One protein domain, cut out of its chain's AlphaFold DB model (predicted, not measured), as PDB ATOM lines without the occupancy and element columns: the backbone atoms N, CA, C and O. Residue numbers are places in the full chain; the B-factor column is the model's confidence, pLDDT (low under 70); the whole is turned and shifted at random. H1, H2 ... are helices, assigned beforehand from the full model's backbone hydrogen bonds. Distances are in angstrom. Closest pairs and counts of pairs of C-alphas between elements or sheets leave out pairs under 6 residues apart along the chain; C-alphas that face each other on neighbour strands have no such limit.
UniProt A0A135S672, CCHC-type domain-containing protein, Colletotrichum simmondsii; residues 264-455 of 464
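AT A GLANCE: This is residues 264 to 455 of the 464 residues of the protein "CCHC-type domain-containing protein" of Colletotrichum simmondsii (UniProt A0A135S672). With little regular structure, this is a compact, rounded body of loops; H3, H5, H8 and H9 cluster round H4 on one side, while H1, H2, H6 and H7 are scattered. The 192 printed residues include nine named helices, H1 to H9 in order, and no named strand: all helix, with only 54 residues in named elements. The radius of gyration of the C-alphas is 15.8 A; the spans are 45 by 41 by 28 A.

HOW THE PARTS SIT: H1, residues 288 to 291, H2, 296 to 301, H6, 404 to 412, and H7, 419 to 422, touch no helix. H3, residues 357 to 364, and H4, 380 to 388, form a hairpin, a shallow tilt of 30 degrees, opposite ways; the closest C-alphas, of Val 361 and Leu 383, are 6.2 A apart. H4, the hub, also touches H5, residues 393 to 396, H8, 443 to 448, and H9, 450 to 453; the closest C-alphas are Ala 387 and Glu 393, 6.3 A, Ile 381 and Leu 447, 6.8 A, and Ile 381 and Leu 452, 6.3 A. Every O i to N i+4 pair is within hydrogen-bond range in H2, H3, H4, H6 and H8; the others are too short for one.

IN THESE COORDINATES: H1 begins at C-alpha 288 (60.021, 50.572, 29.682); H9 ends at C-alpha 453 (28.132, 38.295, 33.958). H4 measures 12.7 A, H6 12.2 A.

THE WHOLE: The printed part has no cut. The links H2 to H3, H3 to H4 and H7 to H8 are long. Residue 264 alone has pLDDT under 70.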
ATOM      1  N   LYS A 264      43.371  52.395  14.767       68.38
ATOM      2  CA  LYS A 264      43.538  52.751  16.180       68.38
ATOM      3  C   LYS A 264      42.761  54.039  16.408       68.38
ATOM      4  O   LYS A 264      42.927  54.988  15.641       68.38
ATOM      5  N   VAL A 265      41.900  54.059  17.420       75.19
ATOM      6  CA  VAL A 265      41.078  55.248  17.681       75.19
ATOM      7  C   VAL A 265      41.920  56.330  18.353       75.19
ATOM      8  O   VAL A 265      41.687  57.517  18.145       75.19
ATOM      9  N   TYR A 266      42.955  55.918  19.083       74.19
ATOM     10  CA  TYR A 266      43.940  56.811  19.673       74.19
ATOM     11  C   TYR A 266      45.206  56.895  18.836       74.19
ATOM     12  O   TYR A 266      45.736  55.888  18.358       74.19
ATOM     13  N   HIS A 267      45.741  58.106  18.740       80.44
ATOM     14  CA  HIS A 267      47.093  58.320  18.262       80.44
ATOM     15  C   HIS A 267      48.085  57.876  19.346       80.44
ATOM     16  O   HIS A 267      47.968  58.271  20.510       80.44
ATOM     17  N   ASP A 268      49.056  57.047  18.961       85.38
ATOM     18  CA  ASP A 268      50.254  56.858  19.774       85.38
ATOM     19  C   ASP A 268      51.046  58.180  19.722       85.38
ATOM     20  O   ASP A 268      51.286  58.709  18.635       85.38
ATOM     21  N   ILE A 269      51.432  58.722  20.876       90.81
ATOM     22  CA  ILE A 269      52.226  59.955  20.999       90.81
ATOM     23  C   ILE A 269      53.572  59.665  21.671       90.81
ATOM     24  O   ILE A 269      53.698  58.707  22.428       90.81
ATOM     25  N   ASP A 270      54.580  60.503  21.431       89.62
ATOM     26  CA  ASP A 270      55.920  60.311  22.015       89.62
ATOM     27  C   ASP A 270      56.128  61.093  23.331       89.62
ATOM     28  O   ASP A 270      57.099  60.878  24.052       89.62
ATOM     29  N   ILE A 271      55.216  62.014  23.674       92.62
ATOM     30  CA  ILE A 271      55.384  62.954  24.794       92.62
ATOM     31  C   ILE A 271      54.599  62.489  26.028       92.62
ATOM     32  O   ILE A 271      53.363  62.499  26.041       92.62
ATOM     33  N   ARG A 272      55.321  62.160  27.108       95.31
ATOM     34  CA  ARG A 272      54.733  61.966  28.443       95.31
ATOM     35  C   ARG A 272      54.204  63.290  28.997       95.31
ATOM     36  O   ARG A 272      54.826  64.335  28.843       95.31
ATOM     37  N   ARG A 273      53.054  63.233  29.669       96.00
ATOM     38  CA  ARG A 273      52.429  64.364  30.364       96.00
ATOM     39  C   ARG A 273      52.131  63.969  31.804       96.00
ATOM     40  O   ARG A 273      51.816  62.812  32.071       96.00
ATOM     41  N   HIS A 274      52.221  64.948  32.702       95.44
ATOM     42  CA  HIS A 274      51.852  64.813  34.117       95.44
ATOM     43  C   HIS A 274      50.439  65.349  34.405       95.44
ATOM     44  O   HIS A 274      49.940  65.173  35.509       95.44
ATOM     45  N   LYS A 275      49.817  66.044  33.440       94.69
ATOM     46  CA  LYS A 275      48.511  66.704  33.567       94.69
ATOM     47  C   LYS A 275      47.751  66.688  32.234       94.69
ATOM     48  O   LYS A 275      48.412  66.648  31.188       94.69
ATOM     49  N   PRO A 276      46.409  66.758  32.267       94.06
ATOM     50  CA  PRO A 276      45.589  66.982  31.081       94.06
ATOM     51  C   PRO A 276      45.854  68.361  30.429       94.06
ATOM     52  O   PRO A 276      46.427  69.247  31.073       94.06
ATOM     53  N   PRO A 277      45.443  68.570  29.163       95.12
ATOM     54  CA  PRO A 277      44.817  67.579  28.290       95.12
ATOM     55  C   PRO A 277      45.830  66.528  27.815       95.12
ATOM     56  O   PRO A 277      46.966  66.837  27.443       95.12
ATOM     57  N   PHE A 278      45.417  65.270  27.803       94.94
ATOM     58  CA  PHE A 278      46.120  64.168  27.164       94.94
ATOM     59  C   PHE A 278      45.649  64.065  25.706       94.94
ATOM     60  O   PHE A 278      44.476  64.267  25.412       94.94
ATOM     61  N   HIS A 279      46.554  63.775  24.767       92.50
ATOM     62  CA  HIS A 279      46.225  63.739  23.327       92.50
ATOM     63  C   HIS A 279      46.222  62.325  22.725       92.50
ATOM     64  O   HIS A 279      46.025  62.159  21.524       92.50
ATOM     65  N   GLY A 280      46.470  61.302  23.539       94.00
ATOM     66  CA  GLY A 280      46.657  59.929  23.088       94.00
ATOM     67  C   GLY A 280      47.334  59.090  24.165       94.00
ATOM     68  O   GLY A 280      47.499  59.548  25.295       94.00
ATOM     69  N   LYS A 281      47.752  57.874  23.813       95.75
ATOM     70  CA  LYS A 281      48.602  57.051  24.685       95.75
ATOM     71  C   LYS A 281      50.058  57.235  24.299       95.75
ATOM     72  O   LYS A 281      50.376  57.272  23.114       95.75
ATOM     73  N   VAL A 282      50.949  57.300  25.280       96.38
ATOM     74  CA  VAL A 282      52.383  57.317  24.998       96.38
ATOM     75  C   VAL A 282      52.815  55.934  24.536       96.38
ATOM     76  O   VAL A 282      52.519  54.930  25.194       96.38
ATOM     77  N   LYS A 283      53.523  55.876  23.408       94.06
ATOM     78  CA  LYS A 283      54.144  54.638  22.941       94.06
ATOM     79  C   LYS A 283      55.193  54.194  23.963       94.06
ATOM     80  O   LYS A 283      56.041  54.986  24.353       94.06
ATOM     81  N   MET A 284      55.130  52.935  24.388       94.44
ATOM     82  CA  MET A 284      56.089  52.349  25.329       94.44
ATOM     83  C   MET A 284      56.669  51.051  24.784       94.44
ATOM     84  O   MET A 284      55.978  50.317  24.069       94.44
ATOM     85  N   THR A 285      57.921  50.768  25.132       95.25
ATOM     86  CA  THR A 285      58.581  49.495  24.807       95.25
ATOM     87  C   THR A 285      58.429  48.457  25.928       95.25
ATOM     88  O   THR A 285      58.004  48.762  27.045       95.25
ATOM     89  N   SER A 286      58.799  47.205  25.642       94.50
ATOM     90  CA  SER A 286      58.869  46.124  26.635       94.50
ATOM     91  C   SER A 286      59.844  46.418  27.776       94.50
ATOM     92  O   SER A 286      59.602  46.031  28.921       94.50
ATOM     93  N   GLU A 287      60.927  47.128  27.477       96.81
ATOM     94  CA  GLU A 287      61.972  47.502  28.428       96.81
ATOM     95  C   GLU A 287      61.440  48.579  29.377       96.81
ATOM     96  O   GLU A 287      61.594  48.463  30.590       96.81
ATOM     97  N   GLU A 288      60.695  49.561  28.861       95.44
ATOM     98  CA  GLU A 288      60.021  50.572  29.682       95.44
ATOM     99  C   GLU A 288      58.912  49.963  30.556       95.44
ATOM    100  O   GLU A 288      58.811  50.290  31.736       95.44
ATOM    101  N   TRP A 289      58.124  49.006  30.048       96.00
ATOM    102  CA  TRP A 289      57.189  48.223  30.879       96.00
ATOM    103  C   TRP A 289      57.875  47.322  31.913       96.00
ATOM    104  O   TRP A 289      57.199  46.795  32.802       96.00
ATOM    105  N   THR A 290      59.186  47.105  31.788       95.94
ATOM    106  CA  THR A 290      60.002  46.417  32.794       95.94
ATOM    107  C   THR A 290      60.522  47.404  33.833       95.94
ATOM    108  O   THR A 290      60.418  47.133  35.022       95.94
ATOM    109  N   GLN A 291      60.988  48.579  33.408       96.94
ATOM    110  CA  GLN A 291      61.443  49.657  34.295       96.94
ATOM    111  C   GLN A 291      60.311  50.250  35.150       96.94
ATOM    112  O   GLN A 291      60.537  50.595  36.302       96.94
ATOM    113  N   ASN A 292      59.092  50.323  34.608       96.81
ATOM    114  CA  ASN A 292      57.913  50.855  35.301       96.81
ATOM    115  C   ASN A 292      57.189  49.817  36.186       96.81
ATOM    116  O   ASN A 292      56.117  50.123  36.718       96.81
ATOM    117  N   GLN A 293      57.712  48.590  36.317       97.69
ATOM    118  CA  GLN A 293      57.114  47.593  37.208       97.69
ATOM    119  C   GLN A 293      57.233  48.009  38.672       97.69
ATOM    120  O   GLN A 293      58.251  48.540  39.108       97.69
ATOM    121  N   ILE A 294      56.183  47.708  39.430       98.00
ATOM    122  CA  ILE A 294      56.130  47.897  40.882       98.00
ATOM    123  C   ILE A 294      55.878  46.557  41.567       98.00
ATOM    124  O   ILE A 294      55.331  45.634  40.961       98.00
ATOM    125  N   THR A 295      56.243  46.448  42.839       97.81
ATOM    126  CA  THR A 295      55.892  45.294  43.670       97.81
ATOM    127  C   THR A 295      54.439  45.372  44.143       97.81
ATOM    128  O   THR A 295      53.867  46.455  44.290       97.81
ATOM    129  N   THR A 296      53.857  44.230  44.515       96.88
ATOM    130  CA  THR A 296      52.543  44.181  45.181       96.88
ATOM    131  C   THR A 296      52.497  45.028  46.460       96.88
ATOM    132  O   THR A 296      51.479  45.659  46.742       96.88
ATOM    133  N   SER A 297      53.598  45.124  47.215       96.44
ATOM    134  CA  SER A 297      53.673  45.999  48.394       96.44
ATOM    135  C   SER A 297      53.612  47.489  48.034       96.44
ATOM    136  O   SER A 297      52.875  48.231  48.683       96.44
ATOM    137  N   GLN A 298      54.301  47.926  46.974       97.31
ATOM    138  CA  GLN A 298      54.179  49.290  46.449       97.31
ATOM    139  C   GLN A 298      52.751  49.561  45.957       97.31
ATOM    140  O   GLN A 298      52.161  50.568  46.329       97.31
ATOM    141  N   PHE A 299      52.148  48.637  45.206       97.19
ATOM    142  CA  PHE A 299      50.786  48.785  44.684       97.19
ATOM    143  C   PHE A 299      49.695  48.927  45.763       97.19
ATOM    144  O   PHE A 299      48.686  49.617  45.537       97.19
ATOM    145  N   LEU A 300      49.867  48.242  46.899       95.12
ATOM    146  CA  LEU A 300      48.922  48.241  48.018       95.12
ATOM    147  C   LEU A 300      49.113  49.428  48.972       95.12
ATOM    148  O   LEU A 300      48.113  49.944  49.469       95.12
ATOM    149  N   TYR A 301      50.359  49.843  49.232       95.94
ATOM    150  CA  TYR A 301      50.690  50.765  50.332       95.94
ATOM    151  C   TYR A 301      51.473  52.022  49.922       95.94
ATOM    152  O   TYR A 301      51.614  52.931  50.736       95.94
ATOM    153  N   GLY A 302      52.005  52.083  48.700       95.56
ATOM    154  CA  GLY A 302      52.713  53.256  48.188       95.56
ATOM    155  C   GLY A 302      51.768  54.380  47.760       95.56
ATOM    156  O   GLY A 302      50.566  54.166  47.571       95.56
ATOM    157  N   ASP A 303      52.320  55.582  47.570       96.50
ATOM    158  CA  ASP A 303      51.555  56.685  46.993       96.50
ATOM    159  C   ASP A 303      51.209  56.365  45.533       96.50
ATOM    160  O   ASP A 303      52.069  56.266  44.658       96.50
ATOM    161  N   ARG A 304      49.912  56.186  45.286       94.88
ATOM    162  CA  ARG A 304      49.349  55.810  43.987       94.88
ATOM    163  C   ARG A 304      49.351  56.961  42.987       94.88
ATOM    164  O   ARG A 304      49.242  56.697  41.789       94.88
ATOM    165  N   PHE A 305      49.465  58.200  43.462       96.38
ATOM    166  CA  PHE A 305      49.359  59.425  42.666       96.38
ATOM    167  C   PHE A 305      50.641  60.270  42.694       96.38
ATOM    168  O   PHE A 305      50.625  61.426  42.269       96.38
ATOM    169  N   ASP A 306      51.761  59.684  43.137       96.62
ATOM    170  CA  ASP A 306      53.071  60.331  43.090       96.62
ATOM    171  C   ASP A 306      53.381  60.833  41.656       96.62
ATOM    172  O   ASP A 306      53.224  60.071  40.693       96.62
ATOM    173  N   PRO A 307      53.832  62.092  41.469       96.06
ATOM    174  CA  PRO A 307      54.099  62.673  40.149       96.06
ATOM    175  C   PRO A 307      55.112  61.918  39.274       96.06
ATOM    176  O   PRO A 307      55.119  62.129  38.056       96.06
ATOM    177  N   SER A 308      55.959  61.069  39.868       96.38
ATOM    178  CA  SER A 308      56.942  60.214  39.189       96.38
ATOM    179  C   SER A 308      56.388  58.853  38.748       96.38
ATOM    180  O   SER A 308      56.995  58.203  37.896       96.38
ATOM    181  N   ASN A 309      55.217  58.432  39.243       98.00
ATOM    182  CA  ASN A 309      54.578  57.177  38.843       98.00
ATOM    183  C   ASN A 309      54.212  57.190  37.353       98.00
ATOM    184  O   ASN A 309      53.350  57.966  36.941       98.00
ATOM    185  N   ILE A 310      54.807  56.303  36.551       98.19
ATOM    186  CA  ILE A 310      54.492  56.155  35.122       98.19
ATOM    187  C   ILE A 310      53.512  54.996  34.922       98.19
ATOM    188  O   ILE A 310      53.790  53.848  35.271       98.19
ATOM    189  N   CYS A 311      52.366  55.270  34.304       98.50
ATOM    190  CA  CYS A 311      51.337  54.268  34.054       98.50
ATOM    191  C   CYS A 311      51.676  53.386  32.846       98.50
ATOM    192  O   CYS A 311      51.586  53.843  31.708       98.50
ATOM    193  N   SER A 312      51.919  52.086  33.032       97.94
ATOM    194  CA  SER A 312      52.240  51.181  31.906       97.94
ATOM    195  C   SER A 312      51.104  50.943  30.897       97.94
ATOM    196  O   SER A 312      51.326  50.302  29.871       97.94
ATOM    197  N   ASN A 313      49.889  51.457  31.129       97.88
ATOM    198  CA  ASN A 313      48.798  51.383  30.149       97.88
ATOM    199  C   ASN A 313      48.764  52.568  29.171       97.88
ATOM    200  O   ASN A 313      48.628  52.330  27.971       97.88
ATOM    201  N   CYS A 314      48.848  53.807  29.670       97.94
ATOM    202  CA  CYS A 314      48.762  55.030  28.853       97.94
ATOM    203  C   CYS A 314      50.090  55.795  28.730       97.94
ATOM    204  O   CYS A 314      50.191  56.697  27.910       97.94
ATOM    205  N   GLY A 315      51.092  55.453  29.542       97.69
ATOM    206  CA  GLY A 315      52.438  56.030  29.561       97.69
ATOM    207  C   GLY A 315      52.528  57.469  30.069       97.69
ATOM    208  O   GLY A 315      53.599  58.070  30.018       97.69
ATOM    209  N   HIS A 316      51.426  58.024  30.574       98.06
ATOM    210  CA  HIS A 316      51.417  59.280  31.317       98.06
ATOM    211  C   HIS A 316      51.822  59.078  32.777       98.06
ATOM    212  O   HIS A 316      51.746  57.968  33.311       98.06
ATOM    213  N   ALA A 317      52.286  60.163  33.388       97.50
ATOM    214  CA  ALA A 317      52.795  60.175  34.750       97.50
ATOM    215  C   ALA A 317      51.690  60.512  35.776       97.50
ATOM    216  O   ALA A 317      50.546  60.790  35.401       97.50
ATOM    217  N   GLY A 318      52.023  60.482  37.068       97.00
ATOM    218  CA  GLY A 318      51.113  60.807  38.172       97.00
ATOM    219  C   GLY A 318      50.132  59.697  38.568       97.00
ATOM    220  O   GLY A 318      49.211  59.968  39.330       97.00
ATOM    221  N   HIS A 319      50.262  58.474  38.034       98.19
ATOM    222  CA  HIS A 319      49.421  57.332  38.426       98.19
ATOM    223  C   HIS A 319      49.968  55.978  37.939       98.19
ATOM    224  O   HIS A 319      50.735  55.905  36.978       98.19
ATOM    225  N   TRP A 320      49.497  54.878  38.538       98.25
ATOM    226  CA  TRP A 320      49.713  53.510  38.036       98.25
ATOM    227  C   TRP A 320      48.525  52.965  37.227       98.25
ATOM    228  O   TRP A 320      47.399  53.465  37.292       98.25
ATOM    229  N   LEU A 321      48.757  51.861  36.504       98.25
ATOM    230  CA  LEU A 321      47.762  51.154  35.683       98.25
ATOM    231  C   LEU A 321      46.454  50.865  36.437       98.25
ATOM    232  O   LEU A 321      45.377  51.032  35.865       98.25
ATOM    233  N   GLY A 322      46.533  50.501  37.723       97.50
ATOM    234  CA  GLY A 322      45.365  50.221  38.565       97.50
ATOM    235  C   GLY A 322      44.382  51.384  38.719       97.50
ATOM    236  O   GLY A 322      43.181  51.142  38.835       97.50
ATOM    237  N   ASP A 323      44.839  52.635  38.636       97.94
ATOM    238  CA  ASP A 323      43.988  53.824  38.785       97.94
ATOM    239  C   ASP A 323      43.691  54.528  37.448       97.94
ATOM    240  O   ASP A 323      42.796  55.374  37.402       97.94
ATOM    241  N   CYS A 324      44.362  54.124  36.360       98.38
ATOM    242  CA  CYS A 324      44.264  54.697  35.013       98.38
ATOM    243  C   CYS A 324      42.828  54.733  34.459       98.38
ATOM    244  O   CYS A 324      42.128  53.717  34.495       98.38
ATOM    245  N   VAL A 325      42.396  55.865  33.898       98.12
ATOM    246  CA  VAL A 325      41.060  56.029  33.288       98.12
ATOM    247  C   VAL A 325      41.045  55.779  31.775       98.12
ATOM    248  O   VAL A 325      39.976  55.645  31.192       98.12
ATOM    249  N   PHE A 326      42.217  55.670  31.140       97.56
ATOM    250  CA  PHE A 326      42.382  55.627  29.681       97.56
ATOM    251  C   PHE A 326      42.184  54.198  29.112       97.56
ATOM    252  O   PHE A 326      43.056  53.341  29.300       97.56
ATOM    253  N   PRO A 327      41.084  53.890  28.399       97.38
ATOM    254  CA  PRO A 327      40.819  52.542  27.885       97.38
ATOM    255  C   PRO A 327      41.739  52.177  26.710       97.38
ATOM    256  O   PRO A 327      42.297  53.050  26.051       97.38
ATOM    257  N   ASP A 328      41.949  50.889  26.441       96.31
ATOM    258  CA  ASP A 328      42.440  50.421  25.134       96.31
ATOM    259  C   ASP A 328      41.296  50.428  24.096       96.31
ATOM    260  O   ASP A 328      40.123  50.537  24.458       96.31
ATOM    261  N   ASP A 329      41.616  50.255  22.805       94.19
ATOM    262  CA  ASP A 329      40.656  50.281  21.673       94.19
ATOM    263  C   ASP A 329      39.466  49.305  21.814       94.19
ATOM    264  O   ASP A 329      38.486  49.388  21.080       94.19
ATOM    265  N   ASN A 330      39.549  48.345  22.738       93.75
ATOM    266  CA  ASN A 330      38.502  47.368  23.021       93.75
ATOM    267  C   ASN A 330      37.552  47.780  24.167       93.75
ATOM    268  O   ASN A 330      36.695  46.977  24.522       93.75
ATOM    269  N   GLY A 331      37.706  48.964  24.768       95.94
ATOM    270  CA  GLY A 331      36.878  49.446  25.883       95.94
ATOM    271  C   GLY A 331      37.250  48.907  27.275       95.94
ATOM    272  O   GLY A 331      36.562  49.197  28.249       95.94
ATOM    273  N   THR A 332      38.337  48.140  27.393       96.88
ATOM    274  CA  THR A 332      38.900  47.632  28.664       96.88
ATOM    275  C   THR A 332      40.358  48.081  28.817       96.88
ATOM    276  O   THR A 332      40.913  48.685  27.902       96.88
ATOM    277  N   ILE A 333      41.001  47.807  29.955       97.38
ATOM    278  CA  ILE A 333      42.448  48.013  30.142       97.38
ATOM    279  C   ILE A 333      43.172  46.666  30.157       97.38
ATOM    280  O   ILE A 333      42.935  45.832  31.032       97.38
ATOM    281  N   MET A 334      44.087  46.477  29.208       95.75
ATOM    282  CA  MET A 334      45.035  45.364  29.164       95.75
ATOM    283  C   MET A 334      46.213  45.609  30.111       95.75
ATOM    284  O   MET A 334      46.772  46.707  30.152       95.75
ATOM    285  N   GLY A 335      46.643  44.554  30.798       96.69
ATOM    286  CA  GLY A 335      47.815  44.546  31.671       96.69
ATOM    287  C   GLY A 335      47.492  44.060  33.080       96.69
ATOM    288  O   GLY A 335      46.378  43.615  33.367       96.69
ATOM    289  N   CYS A 336      48.484  44.148  33.954       98.38
ATOM    290  CA  CYS A 336      48.386  43.805  35.359       98.38
ATOM    291  C   CYS A 336      48.427  45.086  36.207       98.38
ATOM    292  O   CYS A 336      49.433  45.804  36.171       98.38
ATOM    293  N   PRO A 337      47.361  45.402  36.973       98.31
ATOM    294  CA  PRO A 337      47.337  46.586  37.826       98.31
ATOM    295  C   PRO A 337      48.283  46.451  39.021       98.31
ATOM    296  O   PRO A 337      48.883  47.448  39.407       98.31
ATOM    297  N   ILE A 338      48.452  45.227  39.538       98.50
ATOM    298  CA  ILE A 338      49.262  44.893  40.717       98.50
ATOM    299  C   ILE A 338      50.747  45.186  40.468       98.50
ATOM    300  O   ILE A 338      51.402  45.793  41.302       98.50
ATOM    301  N   HIS A 339      51.257  44.818  39.291       98.50
ATOM    302  CA  HIS A 339      52.658  45.033  38.913       98.50
ATOM    303  C   HIS A 339      52.883  46.266  38.025       98.50
ATOM    304  O   HIS A 339      53.986  46.454  37.526       98.50
ATOM    305  N   ASN A 340      51.852  47.087  37.776       98.50
ATOM    306  CA  ASN A 340      51.894  48.224  36.841       98.50
ATOM    307  C   ASN A 340      52.588  47.880  35.503       98.50
ATOM    308  O   ASN A 340      53.538  48.542  35.091       98.50
ATOM    309  N   THR A 341      52.143  46.833  34.802       98.06
ATOM    310  CA  THR A 341      52.809  46.378  33.563       98.06
ATOM    311  C   THR A 341      51.842  45.847  32.508       98.06
ATOM    312  O   THR A 341      50.732  45.420  32.827       98.06
ATOM    313  N   LYS A 342      52.270  45.846  31.240       96.81
ATOM    314  CA  LYS A 342      51.571  45.208  30.108       96.81
ATOM    315  C   LYS A 342      52.194  43.871  29.666       96.81
ATOM    316  O   LYS A 342      51.667  43.242  28.753       96.81
ATOM    317  N   LEU A 343      53.255  43.393  30.332       96.25
ATOM    318  CA  LEU A 343      53.916  42.114  30.005       96.25
ATOM    319  C   LEU A 343      53.084  40.864  30.355       96.25
ATOM    320  O   LEU A 343      53.253  39.815  29.732       96.25
ATOM    321  N   HIS A 344      52.182  40.977  31.332       95.94
ATOM    322  CA  HIS A 344      51.176  39.971  31.674       95.94
ATOM    323  C   HIS A 344      49.828  40.649  31.956       95.94
ATOM    324  O   HIS A 344      49.774  41.834  32.290       95.94
ATOM    325  N   VAL A 345      48.731  39.905  31.799       96.06
ATOM    326  CA  VAL A 345      47.385  40.354  32.191       96.06
ATOM    327  C   VAL A 345      47.119  40.018  33.657       96.06
ATOM    328  O   VAL A 345      47.783  39.150  34.220       96.06
ATOM    329  N   LEU A 346      46.125  40.671  34.263       96.94
ATOM    330  CA  LEU A 346      45.684  40.406  35.636       96.94
ATOM    331  C   LEU A 346      45.501  38.906  35.932       96.94
ATOM    332  O   LEU A 346      46.003  38.434  36.945       96.94
ATOM    333  N   ASP A 347      44.836  38.147  35.053       96.50
ATOM    334  CA  ASP A 347      44.559  36.723  35.306       96.50
ATOM    335  C   ASP A 347      45.802  35.821  35.299       96.50
ATOM    336  O   ASP A 347      45.707  34.676  35.735       96.50
ATOM    337  N   ASP A 348      46.921  36.299  34.747       96.56
ATOM    338  CA  ASP A 348      48.201  35.586  34.656       96.56
ATOM    339  C   ASP A 348      49.234  36.185  35.648       96.56
ATOM    340  O   ASP A 348      50.436  35.947  35.537       96.56
ATOM    341  N   CYS A 349      48.779  37.002  36.608       97.94
ATOM    342  CA  CYS A 349      49.610  37.593  37.655       97.94
ATOM    343  C   CYS A 349      49.994  36.543  38.719       97.94
ATOM    344  O   CYS A 349      49.093  35.922  39.287       97.94
ATOM    345  N   PRO A 350      51.293  36.374  39.050       97.94
ATOM    346  CA  PRO A 350      51.731  35.402  40.055       97.94
ATOM    347  C   PRO A 350      51.260  35.748  41.475       97.94
ATOM    348  O   PRO A 350      51.065  34.845  42.280       97.94
ATOM    349  N   ASP A 351      51.024  37.030  41.764       98.19
ATOM    350  CA  ASP A 351      50.673  37.513  43.103       98.19
ATOM    351  C   ASP A 351      49.157  37.465  43.372       98.19
ATOM    352  O   ASP A 351      48.728  37.409  44.526       98.19
ATOM    353  N   LEU A 352      48.327  37.424  42.321       97.44
ATOM    354  CA  LEU A 352      46.862  37.440  42.432       97.44
ATOM    355  C   LEU A 352      46.273  36.296  43.291       97.44
ATOM    356  O   LEU A 352      45.343  36.580  44.051       97.44
ATOM    357  N   PRO A 353      46.764  35.036  43.239       97.50
ATOM    358  CA  PRO A 353      46.281  33.958  44.109       97.50
ATOM    359  C   PRO A 353      46.559  34.186  45.600       97.50
ATOM    360  O   PRO A 353      45.830  33.658  46.436       97.50
ATOM    361  N   TYR A 354      47.588  34.972  45.934       97.62
ATOM    362  CA  TYR A 354      47.976  35.279  47.314       97.62
ATOM    363  C   TYR A 354      47.255  36.517  47.875       97.62
ATOM    364  O   TYR A 354      47.353  36.799  49.069       97.62
ATOM    365  N   MET A 355      46.499  37.245  47.045       97.81
ATOM    366  CA  MET A 355      45.689  38.383  47.483       97.81
ATOM    367  C   MET A 355      44.388  37.929  48.155       97.81
ATOM    368  O   MET A 355      43.599  37.153  47.595       97.81
ATOM    369  N   SER A 356      44.104  38.507  49.323       97.75
ATOM    370  CA  SER A 356      42.829  38.324  50.020       97.75
ATOM    371  C   SER A 356      41.646  38.760  49.147       97.75
ATOM    372  O   SER A 356      41.795  39.566  48.222       97.75
ATOM    373  N   LEU A 357      40.440  38.252  49.435       97.56
ATOM    374  CA  LEU A 357      39.243  38.665  48.694       97.56
ATOM    375  C   LEU A 357      39.050  40.187  48.760       97.56
ATOM    376  O   LEU A 357      38.842  40.813  47.725       97.56
ATOM    377  N   GLN A 358      39.227  40.786  49.943       97.56
ATOM    378  CA  GLN A 358      39.195  42.236  50.133       97.56
ATOM    379  C   GLN A 358      40.179  42.959  49.200       97.56
ATOM    380  O   GLN A 358      39.772  43.863  48.479       97.56
ATOM    381  N   GLN A 359      41.445  42.532  49.129       97.62
ATOM    382  CA  GLN A 359      42.439  43.144  48.237       97.62
ATOM    383  C   GLN A 359      42.063  42.997  46.751       97.62
ATOM    384  O   GLN A 359      42.217  43.952  45.982       97.62
ATOM    385  N   ARG A 360      41.533  41.836  46.336       97.56
ATOM    386  CA  ARG A 360      41.063  41.594  44.957       97.56
ATOM    387  C   ARG A 360      39.869  42.490  44.605       97.56
ATOM    388  O   ARG A 360      39.897  43.158  43.571       97.56
ATOM    389  N   VAL A 361      38.878  42.585  45.489       97.19
ATOM    390  CA  VAL A 361      37.699  43.463  45.360       97.19
ATOM    391  C   VAL A 361      38.111  44.937  45.316       97.19
ATOM    392  O   VAL A 361      37.704  45.661  44.405       97.19
ATOM    393  N   THR A 362      38.985  45.384  46.223       96.38
ATOM    394  CA  THR A 362      39.518  46.755  46.238       96.38
ATOM    395  C   THR A 362      40.229  47.103  44.929       96.38
ATOM    396  O   THR A 362      40.044  48.197  44.393       96.38
ATOM    397  N   THR A 363      41.006  46.167  44.384       96.12
ATOM    398  CA  THR A 363      41.783  46.347  43.147       96.12
ATOM    399  C   THR A 363      40.906  46.395  41.897       96.12
ATOM    400  O   THR A 363      41.111  47.254  41.041       96.12
ATOM    401  N   ILE A 364      39.945  45.477  41.779       97.06
ATOM    402  CA  ILE A 364      39.217  45.219  40.526       97.06
ATOM    403  C   ILE A 364      37.885  45.978  40.467       97.06
ATOM    404  O   ILE A 364      37.460  46.364  39.381       97.06
ATOM    405  N   VAL A 365      37.257  46.237  41.618       96.44
ATOM    406  CA  VAL A 365      35.961  46.924  41.723       96.44
ATOM    407  C   VAL A 365      36.145  48.335  42.286       96.44
ATOM    408  O   VAL A 365      35.853  49.314  41.604       96.44
ATOM    409  N   VAL A 366      36.685  48.474  43.503       96.06
ATOM    410  CA  VAL A 366      36.640  49.755  44.245       96.06
ATOM    411  C   VAL A 366      37.506  50.844  43.605       96.06
ATOM    412  O   VAL A 366      37.016  51.937  43.335       96.06
ATOM    413  N   ARG A 367      38.770  50.549  43.265       95.69
ATOM    414  CA  ARG A 367      39.665  51.492  42.547       95.69
ATOM    415  C   ARG A 367      39.220  51.777  41.103       95.69
ATOM    416  O   ARG A 367      39.746  52.700  40.471       95.69
ATOM    417  N   ARG A 368      38.259  50.995  40.591       96.81
ATOM    418  CA  ARG A 368      37.741  51.020  39.215       96.81
ATOM    419  C   ARG A 368      36.311  51.570  39.088       96.81
ATOM    420  O   ARG A 368      35.821  51.625  37.963       96.81
ATOM    421  N   ARG A 369      35.661  52.006  40.178       95.75
ATOM    422  CA  ARG A 369      34.362  52.714  40.129       95.75
ATOM    423  C   ARG A 369      34.438  53.891  39.149       95.75
ATOM    424  O   ARG A 369      35.423  54.621  39.185       95.75
ATOM    425  N   ASN A 370      33.443  54.053  38.278       97.12
ATOM    426  CA  ASN A 370      33.425  55.024  37.169       97.12
ATOM    427  C   ASN A 370      34.681  55.001  36.263       97.12
ATOM    428  O   ASN A 370      35.134  56.045  35.798       97.12
ATOM    429  N   LYS A 371      35.292  53.833  36.024       97.88
ATOM    430  CA  LYS A 371      36.446  53.675  35.115       97.88
ATOM    431  C   LYS A 371      36.297  52.428  34.238       97.88
ATOM    432  O   LYS A 371      35.553  51.519  34.609       97.88
ATOM    433  N   PRO A 372      37.048  52.308  33.123       98.19
ATOM    434  CA  PRO A 372      37.037  51.096  32.305       98.19
ATOM    435  C   PRO A 372      37.443  49.857  33.115       98.19
ATOM    436  O   PRO A 372      38.337  49.932  33.967       98.19
ATOM    437  N   ALA A 373      36.839  48.707  32.822       97.75
ATOM    438  CA  ALA A 373      37.204  47.448  33.463       97.75
ATOM    439  C   ALA A 373      38.651  47.027  33.145       97.75
ATOM    440  O   ALA A 373      39.131  47.194  32.020       97.75
ATOM    441  N   ILE A 374      39.334  46.432  34.129       97.81
ATOM    442  CA  ILE A 374      40.569  45.679  33.873       97.81
ATOM    443  C   ILE A 374      40.194  44.396  33.124       97.81
ATOM    444  O   ILE A 374      39.225  43.724  33.479       97.81
ATOM    445  N   ARG A 375      40.958  44.051  32.086       95.88
ATOM    446  CA  ARG A 375      40.788  42.818  31.313       95.88
ATOM    447  C   ARG A 375      40.926  41.598  32.234       95.88
ATOM    448  O   ARG A 375      42.008  41.371  32.769       95.88
ATOM    449  N   SER A 376      39.860  40.809  32.375       95.56
ATOM    450  CA  SER A 376      39.868  39.568  33.159       95.56
ATOM    451  C   SER A 376      39.030  38.460  32.513       95.56
ATOM    452  O   SER A 376      38.000  38.728  31.888       95.56
ATOM    453  N   ARG A 377      39.473  37.207  32.668       94.88
ATOM    454  CA  ARG A 377      38.739  35.976  32.332       94.88
ATOM    455  C   ARG A 377      37.479  35.807  33.187       94.88
ATOM    456  O   ARG A 377      36.523  35.204  32.705       94.88
ATOM    457  N   LYS A 378      37.476  36.333  34.418       95.31
ATOM    458  CA  LYS A 378      36.304  36.407  35.303       95.31
ATOM    459  C   LYS A 378      35.634  37.784  35.174       95.31
ATOM    460  O   LYS A 378      36.343  38.785  35.070       95.31
ATOM    461  N   PRO A 379      34.295  37.887  35.205       95.56
ATOM    462  CA  PRO A 379      33.630  39.179  35.205       95.56
ATOM    463  C   PRO A 379      33.735  39.793  36.608       95.56
ATOM    464  O   PRO A 379      33.635  39.096  37.617       95.56
ATOM    465  N   TRP A 380      33.897  41.113  36.709       96.25
ATOM    466  CA  TRP A 380      34.060  41.777  38.013       96.25
ATOM    467  C   TRP A 380      32.842  41.594  38.941       96.25
ATOM    468  O   TRP A 380      33.000  41.619  40.160       96.25
ATOM    469  N   ILE A 381      31.645  41.349  38.388       96.81
ATOM    470  CA  ILE A 381      30.423  41.074  39.161       96.81
ATOM    471  C   ILE A 381      30.500  39.743  39.939       96.81
ATOM    472  O   ILE A 381      29.851  39.596  40.972       96.81
ATOM    473  N   GLU A 382      31.344  38.798  39.508       96.88
ATOM    474  CA  GLU A 382      31.603  37.551  40.241       96.88
ATOM    475  C   GLU A 382      32.298  37.844  41.577       96.88
ATOM    476  O   GLU A 382      31.858  37.357  42.615       96.88
ATOM    477  N   LEU A 383      33.298  38.736  41.581       96.12
ATOM    478  CA  LEU A 383      33.967  39.193  42.807       96.12
ATOM    479  C   LEU A 383      33.028  39.981  43.722       96.12
ATOM    480  O   LEU A 383      33.152  39.901  44.939       96.12
ATOM    481  N   VAL A 384      32.076  40.725  43.153       96.00
ATOM    482  CA  VAL A 384      31.031  41.418  43.921       96.00
ATOM    483  C   VAL A 384      30.104  40.411  44.611       96.00
ATOM    484  O   VAL A 384      29.786  40.582  45.788       96.00
ATOM    485  N   LYS A 385      29.735  39.316  43.931       96.94
ATOM    486  CA  LYS A 385      28.978  38.208  44.534       96.94
ATOM    487  C   LYS A 385      29.781  37.490  45.625       96.94
ATOM    488  O   LYS A 385      29.232  37.239  46.694       96.94
ATOM    489  N   GLU A 386      31.059  37.184  45.373       97.19
ATOM    490  CA  GLU A 386      31.971  36.589  46.367       97.19
ATOM    491  C   GLU A 386      32.080  37.484  47.617       97.19
ATOM    492  O   GLU A 386      31.945  36.988  48.732       97.19
ATOM    493  N   ALA A 387      32.260  38.800  47.438       96.44
ATOM    494  CA  ALA A 387      32.341  39.783  48.523       96.44
ATOM    495  C   ALA A 387      31.054  39.841  49.356       96.44
ATOM    496  O   ALA A 387      31.108  39.779  50.582       96.44
ATOM    497  N   THR A 388      29.903  39.898  48.680       95.75
ATOM    498  CA  THR A 388      28.574  39.886  49.315       95.75
ATOM    499  C   THR A 388      28.394  38.627  50.168       95.75
ATOM    500  O   THR A 388      28.001  38.704  51.324       95.75
ATOM    501  N   GLY A 389      28.782  37.456  49.649       96.75
ATOM    502  CA  GLY A 389      28.723  36.189  50.389       96.75
ATOM    503  C   GLY A 389      29.663  36.084  51.601       96.75
ATOM    504  O   GLY A 389      29.558  35.112  52.345       96.75
ATOM    505  N   GLN A 390      30.569  37.047  51.803       97.31
ATOM    506  CA  GLN A 390      31.467  37.136  52.964       97.31
ATOM    507  C   GLN A 390      31.208  38.383  53.834       97.31
ATOM    508  O   GLN A 390      32.048  38.721  54.664       97.31
ATOM    509  N   GLY A 391      30.080  39.084  53.650       95.88
ATOM    510  CA  GLY A 391      29.751  40.289  54.425       95.88
ATOM    511  C   GLY A 391      30.611  41.515  54.087       95.88
ATOM    512  O   GLY A 391      30.705  42.445  54.879       95.88
ATOM    513  N   LEU A 392      31.255  41.540  52.914       95.88
ATOM    514  CA  LEU A 392      32.086  42.657  52.436       95.88
ATOM    515  C   LEU A 392      31.295  43.637  51.542       95.88
ATOM    516  O   LEU A 392      31.846  44.262  50.632       95.88
ATOM    517  N   GLU A 393      29.990  43.750  51.787       93.31
ATOM    518  CA  GLU A 393      29.009  44.523  51.006       93.31
ATOM    519  C   GLU A 393      29.351  46.016  50.927       93.31
ATOM    520  O   GLU A 393      29.262  46.630  49.861       93.31
ATOM    521  N   GLU A 394      29.828  46.586  52.035       91.94
ATOM    522  CA  GLU A 394      30.202  48.001  52.156       91.94
ATOM    523  C   GLU A 394      31.282  48.417  51.141       91.94
ATOM    524  O   GLU A 394      31.298  49.548  50.642       91.94
ATOM    525  N   LEU A 395      32.162  47.484  50.757       90.81
ATOM    526  CA  LEU A 395      33.215  47.737  49.773       90.81
ATOM    527  C   LEU A 395      32.656  47.912  48.354       90.81
ATOM    528  O   LEU A 395      33.265  48.607  47.539       90.81
ATOM    529  N   VAL A 396      31.515  47.301  48.029       88.12
ATOM    530  CA  VAL A 396      31.027  47.128  46.647       88.12
ATOM    531  C   VAL A 396      29.825  48.009  46.279       88.12
ATOM    532  O   VAL A 396      29.190  47.782  45.250       88.12
ATOM    533  N   TRP A 397      29.547  49.058  47.061       82.62
ATOM    534  CA  TRP A 397      28.500  50.044  46.748       82.62
ATOM    535  C   TRP A 397      28.720  50.720  45.375       82.62
ATOM    536  O   TRP A 397      29.832  51.124  45.026       82.62
ATOM    537  N   ALA A 398      27.633  50.861  44.612       74.00
ATOM    538  CA  ALA A 398      27.544  51.575  43.336       74.00
ATOM    539  C   ALA A 398      27.867  53.098  43.422       74.00
ATOM    540  O   ALA A 398      27.842  53.678  44.509       74.00
ATOM    541  N   PRO A 399      28.120  53.798  42.297       78.44
ATOM    542  CA  PRO A 399      28.295  53.271  40.944       78.44
ATOM    543  C   PRO A 399      29.575  52.435  40.821       78.44
ATOM    544  O   PRO A 399      30.571  52.686  41.500       78.44
ATOM    545  N   SER A 400      29.523  51.403  39.980       88.38
ATOM    546  CA  SER A 400      30.607  50.424  39.844       88.38
ATOM    547  C   SER A 400      31.507  50.719  38.632       88.38
ATOM    548  O   SER A 400      31.550  51.828  38.097       88.38
ATOM    549  N   VAL A 401      32.289  49.722  38.232       96.31
ATOM    550  CA  VAL A 401      33.122  49.692  37.023       96.31
ATOM    551  C   VAL A 401      32.271  49.956  35.774       96.31
ATOM    552  O   VAL A 401      31.106  49.571  35.735       96.31
ATOM    553  N   TRP A 402      32.825  50.580  34.734       97.56
ATOM    554  CA  TRP A 402      32.138  50.715  33.445       97.56
ATOM    555  C   TRP A 402      32.079  49.385  32.684       97.56
ATOM    556  O   TRP A 402      33.067  48.644  32.620       97.56
ATOM    557  N   THR A 403      30.944  49.117  32.037       97.19
ATOM    558  CA  THR A 403      30.817  48.055  31.034       97.19
ATOM    559  C   THR A 403      31.644  48.372  29.792       97.19
ATOM    560  O   THR A 403      31.830  49.527  29.404       97.19
ATOM    561  N   GLN A 404      32.093  47.323  29.104       96.88
ATOM    562  CA  GLN A 404      32.841  47.453  27.855       96.88
ATOM    563  C   GLN A 404      32.056  48.250  26.796       96.88
ATOM    564  O   GLN A 404      32.633  49.070  26.086       96.88
ATOM    565  N   ASN A 405      30.736  48.042  26.711       96.62
ATOM    566  CA  ASN A 405      29.868  48.728  25.752       96.62
ATOM    567  C   ASN A 405      29.730  50.230  26.055       96.62
ATOM    568  O   ASN A 405      29.778  51.050  25.138       96.62
ATOM    569  N   PHE A 406      29.608  50.613  27.331       97.12
ATOM    570  CA  PHE A 406      29.591  52.022  27.731       97.12
ATOM    571  C   PHE A 406      30.865  52.744  27.284       97.12
ATOM    572  O   PHE A 406      30.784  53.805  26.665       97.12
ATOM    573  N   VAL A 407      32.027  52.119  27.495       97.25
ATOM    574  CA  VAL A 407      33.307  52.670  27.042       97.25
ATOM    575  C   VAL A 407      33.383  52.731  25.518       97.25
ATOM    576  O   VAL A 407      33.663  53.798  24.981       97.25
ATOM    577  N   LEU A 408      33.080  51.642  24.804       96.19
ATOM    578  CA  LEU A 408      33.134  51.602  23.335       96.19
ATOM    579  C   LEU A 408      32.257  52.675  22.667       96.19
ATOM    580  O   LEU A 408      32.662  53.222  21.643       96.19
ATOM    581  N   ARG A 409      31.109  53.042  23.258       96.38
ATOM    582  CA  ARG A 409      30.305  54.183  22.782       96.38
ATOM    583  C   ARG A 409      31.078  55.503  22.856       96.38
ATOM    584  O   ARG A 409      31.134  56.200  21.851       96.38
ATOM    585  N   MET A 410      31.737  55.807  23.979       96.19
ATOM    586  CA  MET A 410      32.582  57.010  24.117       96.19
ATOM    587  C   MET A 410      33.831  56.982  23.214       96.19
ATOM    588  O   MET A 410      34.327  58.029  22.812       96.19
ATOM    589  N   ILE A 411      34.350  55.792  22.887       95.06
ATOM    590  CA  ILE A 411      35.467  55.634  21.940       95.06
ATOM    591  C   ILE A 411      35.018  55.952  20.505       95.06
ATOM    592  O   ILE A 411      35.728  56.640  19.775       95.06
ATOM    593  N   HIS A 412      33.866  55.429  20.074       93.00
ATOM    594  CA  HIS A 412      33.445  55.485  18.671       93.00
ATOM    595  C   HIS A 412      32.579  56.697  18.304       93.00
ATOM    596  O   HIS A 412      32.578  57.099  17.137       93.00
ATOM    597  N   ASP A 413      31.860  57.292  19.256       92.38
ATOM    598  CA  ASP A 413      31.122  58.528  19.015       92.38
ATOM    599  C   ASP A 413      32.081  59.727  18.982       92.38
ATOM    600  O   ASP A 413      32.595  60.177  20.003       92.38
ATOM    601  N   ARG A 414      32.284  60.288  17.784       82.69
ATOM    602  CA  ARG A 414      33.123  61.479  17.559       82.69
ATOM    603  C   ARG A 414      32.610  62.743  18.259       82.69
ATOM    604  O   ARG A 414      33.348  63.722  18.316       82.69
ATOM    605  N   LYS A 415      31.353  62.758  18.713       83.69
ATOM    606  CA  LYS A 415      30.754  63.858  19.482       83.69
ATOM    607  C   LYS A 415      30.813  63.617  20.990       83.69
ATOM    608  O   LYS A 415      30.591  64.562  21.745       83.69
ATOM    609  N   ALA A 416      31.090  62.392  21.437       85.62
ATOM    610  CA  ALA A 416      31.195  62.100  22.856       85.62
ATOM    611  C   ALA A 416      32.460  62.739  23.433       85.62
ATOM    612  O   ALA A 416      33.565  62.585  22.909       85.62
ATOM    613  N   HIS A 417      32.299  63.431  24.559       91.06
ATOM    614  CA  HIS A 417      33.431  63.830  25.377       91.06
ATOM    615  C   HIS A 417      34.148  62.574  25.893       91.06
ATOM    616  O   HIS A 417      33.511  61.648  26.395       91.06
ATOM    617  N   GLN A 418      35.472  62.550  25.758       95.06
ATOM    618  CA  GLN A 418      36.327  61.446  26.183       95.06
ATOM    619  C   GLN A 418      36.990  61.814  27.520       95.06
ATOM    620  O   GLN A 418      38.072  62.401  27.517       95.06
ATOM    621  N   PRO A 419      36.376  61.490  28.674       96.25
ATOM    622  CA  PRO A 419      36.763  62.060  29.970       96.25
ATOM    623  C   PRO A 419      38.193  61.708  30.397       96.25
ATOM    624  O   PRO A 419      38.810  62.432  31.170       96.25
ATOM    625  N   TRP A 420      38.762  60.619  29.873       96.56
ATOM    626  CA  TRP A 420      40.153  60.237  30.127       96.56
ATOM    627  C   TRP A 420      41.197  61.137  29.457       96.56
ATOM    628  O   TRP A 420      42.377  60.991  29.771       96.56
ATOM    629  N   LEU A 421      40.798  62.031  28.545       96.06
ATOM    630  CA  LEU A 421      41.693  63.042  27.984       96.06
ATOM    631  C   LEU A 421      41.886  64.218  28.952       96.06
ATOM    632  O   LEU A 421      42.980  64.768  29.008       96.06
ATOM    633  N   ASP A 422      40.878  64.549  29.764       96.62
ATOM    634  CA  ASP A 422      40.865  65.773  30.580       96.62
ATOM    635  C   ASP A 422      40.929  65.534  32.105       96.62
ATOM    636  O   ASP A 422      40.937  66.488  32.877       96.62
ATOM    637  N   PHE A 423      41.021  64.276  32.553       96.94
ATOM    638  CA  PHE A 423      41.033  63.894  33.975       96.94
ATOM    639  C   PHE A 423      42.406  64.082  34.659       96.94
ATOM    640  O   PHE A 423      43.370  63.379  34.339       96.94
ATOM    641  N   ASP A 424      42.505  64.968  35.654       96.62
ATOM    642  CA  ASP A 424      43.715  65.164  36.473       96.62
ATOM    643  C   ASP A 424      43.757  64.168  37.647       96.62
ATOM    644  O   ASP A 424      43.144  64.380  38.691       96.62
ATOM    645  N   TYR A 425      44.524  63.084  37.503       93.75
ATOM    646  CA  TYR A 425      44.637  62.013  38.504       93.75
ATOM    647  C   TYR A 425      45.004  62.468  39.926       93.75
ATOM    648  O   TYR A 425      44.642  61.777  40.877       93.75
ATOM    649  N   GLY A 426      45.712  63.592  40.083       90.62
ATOM    650  CA  GLY A 426      46.134  64.108  41.391       90.62
ATOM    651  C   GLY A 426      45.161  65.111  42.018       90.62
ATOM    652  O   GLY A 426      45.421  65.597  43.119       90.62
ATOM    653  N   ARG A 427      44.075  65.478  41.322       92.81
ATOM    654  CA  ARG A 427      43.140  66.542  41.745       92.81
ATOM    655  C   ARG A 427      41.669  66.194  41.563       92.81
ATOM    656  O   ARG A 427      40.829  66.679  42.320       92.81
ATOM    657  N   ASP A 428      41.346  65.394  40.558       95.44
ATOM    658  CA  ASP A 428      39.979  65.095  40.175       95.44
ATOM    659  C   ASP A 428      39.413  63.913  40.954       95.44
ATOM    660  O   ASP A 428      39.954  62.808  40.992       95.44
ATOM    661  N   LEU A 429      38.246  64.147  41.551       92.94
ATOM    662  CA  LEU A 429      37.462  63.093  42.167       92.94
ATOM    663  C   LEU A 429      36.889  62.171  41.087       92.94
ATOM    664  O   LEU A 429      36.423  62.617  40.041       92.94
ATOM    665  N   VAL A 430      36.824  60.875  41.393       93.00
ATOM    666  CA  VAL A 430      36.209  59.839  40.541       93.00
ATOM    667  C   VAL A 430      34.728  60.133  40.222       93.00
ATOM    668  O   VAL A 430      34.196  59.640  39.231       93.00
ATOM    669  N   SER A 431      34.067  60.989  41.005       93.25
ATOM    670  CA  SER A 431      32.720  61.508  40.734       93.25
ATOM    671  C   SER A 431      32.628  62.478  39.545       93.25
ATOM    672  O   SER A 431      31.524  62.713  39.068       93.25
ATOM    673  N   LYS A 432      33.748  63.025  39.042       95.62
ATOM    674  CA  LYS A 432      33.780  63.800  37.785       95.62
ATOM    675  C   LYS A 432      33.672  62.918  36.538       95.62
ATOM    676  O   LYS A 432      33.322  63.410  35.470       95.62
ATOM    677  N   LEU A 433      33.999  61.630  36.654       96.75
ATOM    678  CA  LEU A 433      33.865  60.669  35.563       96.75
ATOM    679  C   LEU A 433      32.387  60.272  35.415       96.75
ATOM    680  O   LEU A 433      31.710  60.097  36.432       96.75
ATOM    681  N   PRO A 434      31.872  60.101  34.183       96.94
ATOM    682  CA  PRO A 434      30.473  59.754  33.973       96.94
ATOM    683  C   PRO A 434      30.127  58.396  34.596       96.94
ATOM    684  O   PRO A 434      30.957  57.490  34.670       96.94
ATOM    685  N   VAL A 435      28.880  58.240  35.031       96.94
ATOM    686  CA  VAL A 435      28.355  56.974  35.556       96.94
ATOM    687  C   VAL A 435      27.834  56.128  34.396       96.94
ATOM    688  O   VAL A 435      27.146  56.646  33.519       96.94
ATOM    689  N   ASP A 436      28.138  54.828  34.396       96.94
ATOM    690  CA  ASP A 436      27.520  53.881  33.461       96.94
ATOM    691  C   ASP A 436      26.122  53.487  33.978       96.94
ATOM    692  O   ASP A 436      26.033  52.889  35.056       96.94
ATOM    693  N   PRO A 437      25.028  53.769  33.240       96.56
ATOM    694  CA  PRO A 437      23.674  53.391  33.653       96.56
ATOM    695  C   PRO A 437      23.512  51.884  33.902       96.56
ATOM    696  O   PRO A 437      22.717  51.469  34.749       96.56
ATOM    697  N   GLU A 438      24.296  51.041  33.220       95.88
ATOM    698  CA  GLU A 438      24.241  49.593  33.431       95.88
ATOM    699  C   GLU A 438      24.824  49.160  34.777       95.88
ATOM    700  O   GLU A 438      24.455  48.101  35.293       95.88
ATOM    701  N   THR A 439      25.668  49.984  35.399       94.94
ATOM    702  CA  THR A 439      26.305  49.685  36.692       94.94
ATOM    703  C   THR A 439      25.864  50.622  37.819       94.94
ATOM    704  O   THR A 439      26.419  50.602  38.922       94.94
ATOM    705  N   GLN A 440      24.783  51.365  37.563       94.50
ATOM    706  CA  GLN A 440      23.958  52.056  38.545       94.50
ATOM    707  C   GLN A 440      22.835  51.139  39.074       94.50
ATOM    708  O   GLN A 440      22.302  50.286  38.354       94.50
ATOM    709  N   GLY A 441      22.473  51.341  40.344       91.44
ATOM    710  CA  GLY A 441      21.442  50.594  41.070       91.44
ATOM    711  C   GLY A 441      21.943  50.095  42.426       91.44
ATOM    712  O   GLY A 441      23.103  50.302  42.780       91.44
ATOM    713  N   ASP A 442      21.072  49.431  43.183       93.56
ATOM    714  CA  ASP A 442      21.478  48.693  44.378       93.56
ATOM    715  C   ASP A 442      22.263  47.418  44.016       93.56
ATOM    716  O   ASP A 442      22.161  46.875  42.910       93.56
ATOM    717  N   LEU A 443      23.028  46.917  44.987       92.44
ATOM    718  CA  LEU A 443      23.894  45.745  44.854       92.44
ATOM    719  C   LEU A 443      23.148  44.495  44.348       92.44
ATOM    720  O   LEU A 443      23.633  43.800  43.452       92.44
ATOM    721  N   MET A 444      21.944  44.231  44.864       93.75
ATOM    722  CA  MET A 444      21.154  43.050  44.501       93.75
ATOM    723  C   MET A 444      20.573  43.165  43.089       93.75
ATOM    724  O   MET A 444      20.482  42.172  42.365       93.75
ATOM    725  N   SER A 445      20.218  44.370  42.651       94.38
ATOM    726  CA  SER A 445      19.837  44.634  41.263       94.38
ATOM    727  C   SER A 445      21.005  44.454  40.301       94.38
ATOM    728  O   SER A 445      20.804  43.826  39.263       94.38
ATOM    729  N   LEU A 446      22.224  44.890  40.646       94.06
ATOM    730  CA  LEU A 446      23.413  44.621  39.823       94.06
ATOM    731  C   LEU A 446      23.690  43.116  39.688       94.06
ATOM    732  O   LEU A 446      23.880  42.633  38.573       94.06
ATOM    733  N   LEU A 447      23.628  42.352  40.783       95.06
ATOM    734  CA  LEU A 447      23.845  40.899  40.764       95.06
ATOM    735  C   LEU A 447      22.854  40.142  39.853       95.06
ATOM    736  O   LEU A 447      23.207  39.087  39.318       95.06
ATOM    737  N   ARG A 448      21.649  40.690  39.637       96.25
ATOM    738  CA  ARG A 448      20.608  40.137  38.747       96.25
ATOM    739  C   ARG A 448      20.784  40.490  37.261       96.25
ATOM    740  O   ARG A 448      20.156  39.839  36.428       96.25
ATOM    741  N   LYS A 449      21.613  41.477  36.893       95.69
ATOM    742  CA  LYS A 449      21.822  41.869  35.483       95.69
ATOM    743  C   LYS A 449      22.724  40.857  34.761       95.69
ATOM    744  O   LYS A 449      23.946  40.902  34.894       95.69
ATOM    745  N   SER A 450      22.138  39.972  33.949       95.25
ATOM    746  CA  SER A 450      22.864  38.952  33.162       95.25
ATOM    747  C   SER A 450      24.007  39.532  32.316       95.25
ATOM    748  O   SER A 450      25.106  38.983  32.310       95.25
ATOM    749  N   LEU A 451      23.797  40.697  31.696       95.12
ATOM    750  CA  LEU A 451      24.792  41.405  30.878       95.12
ATOM    751  C   LEU A 451      26.105  41.751  31.618       95.12
ATOM    752  O   LEU A 451      27.137  41.949  30.973       95.12
ATOM    753  N   LEU A 452      26.089  41.822  32.958       95.06
ATOM    754  CA  LEU A 452      27.290  42.050  33.772       95.06
ATOM    755  C   LEU A 452      28.121  40.771  33.944       95.06
ATOM    756  O   LEU A 452      29.348  40.839  33.991       95.06
ATOM    757  N   TRP A 453      27.471  39.606  33.960       95.62
ATOM    758  CA  TRP A 453      28.132  38.295  33.958       95.62
ATOM    759  C   TRP A 453      28.795  37.989  32.608       95.62
ATOM    760  O   TRP A 453      29.779  37.256  32.545       95.62
ATOM    761  N   GLU A 454      28.312  38.614  31.534       93.69
ATOM    762  CA  GLU A 454      28.895  38.525  30.193       93.69
ATOM    763  C   GLU A 454      30.107  39.455  29.976       93.69
ATOM    764  O   GLU A 454      30.763  39.350  28.939       93.69
ATOM    765  N   GLN A 455      30.475  40.305  30.951       91.31
ATOM    766  CA  GLN A 455      31.670  41.174  30.910       91.31
ATOM    767  C   GLN A 455      32.986  40.391  31.118       91.31
ATOM    768  O   GLN A 455      33.876  40.815  31.857       91.31
TER     769      GLN A 455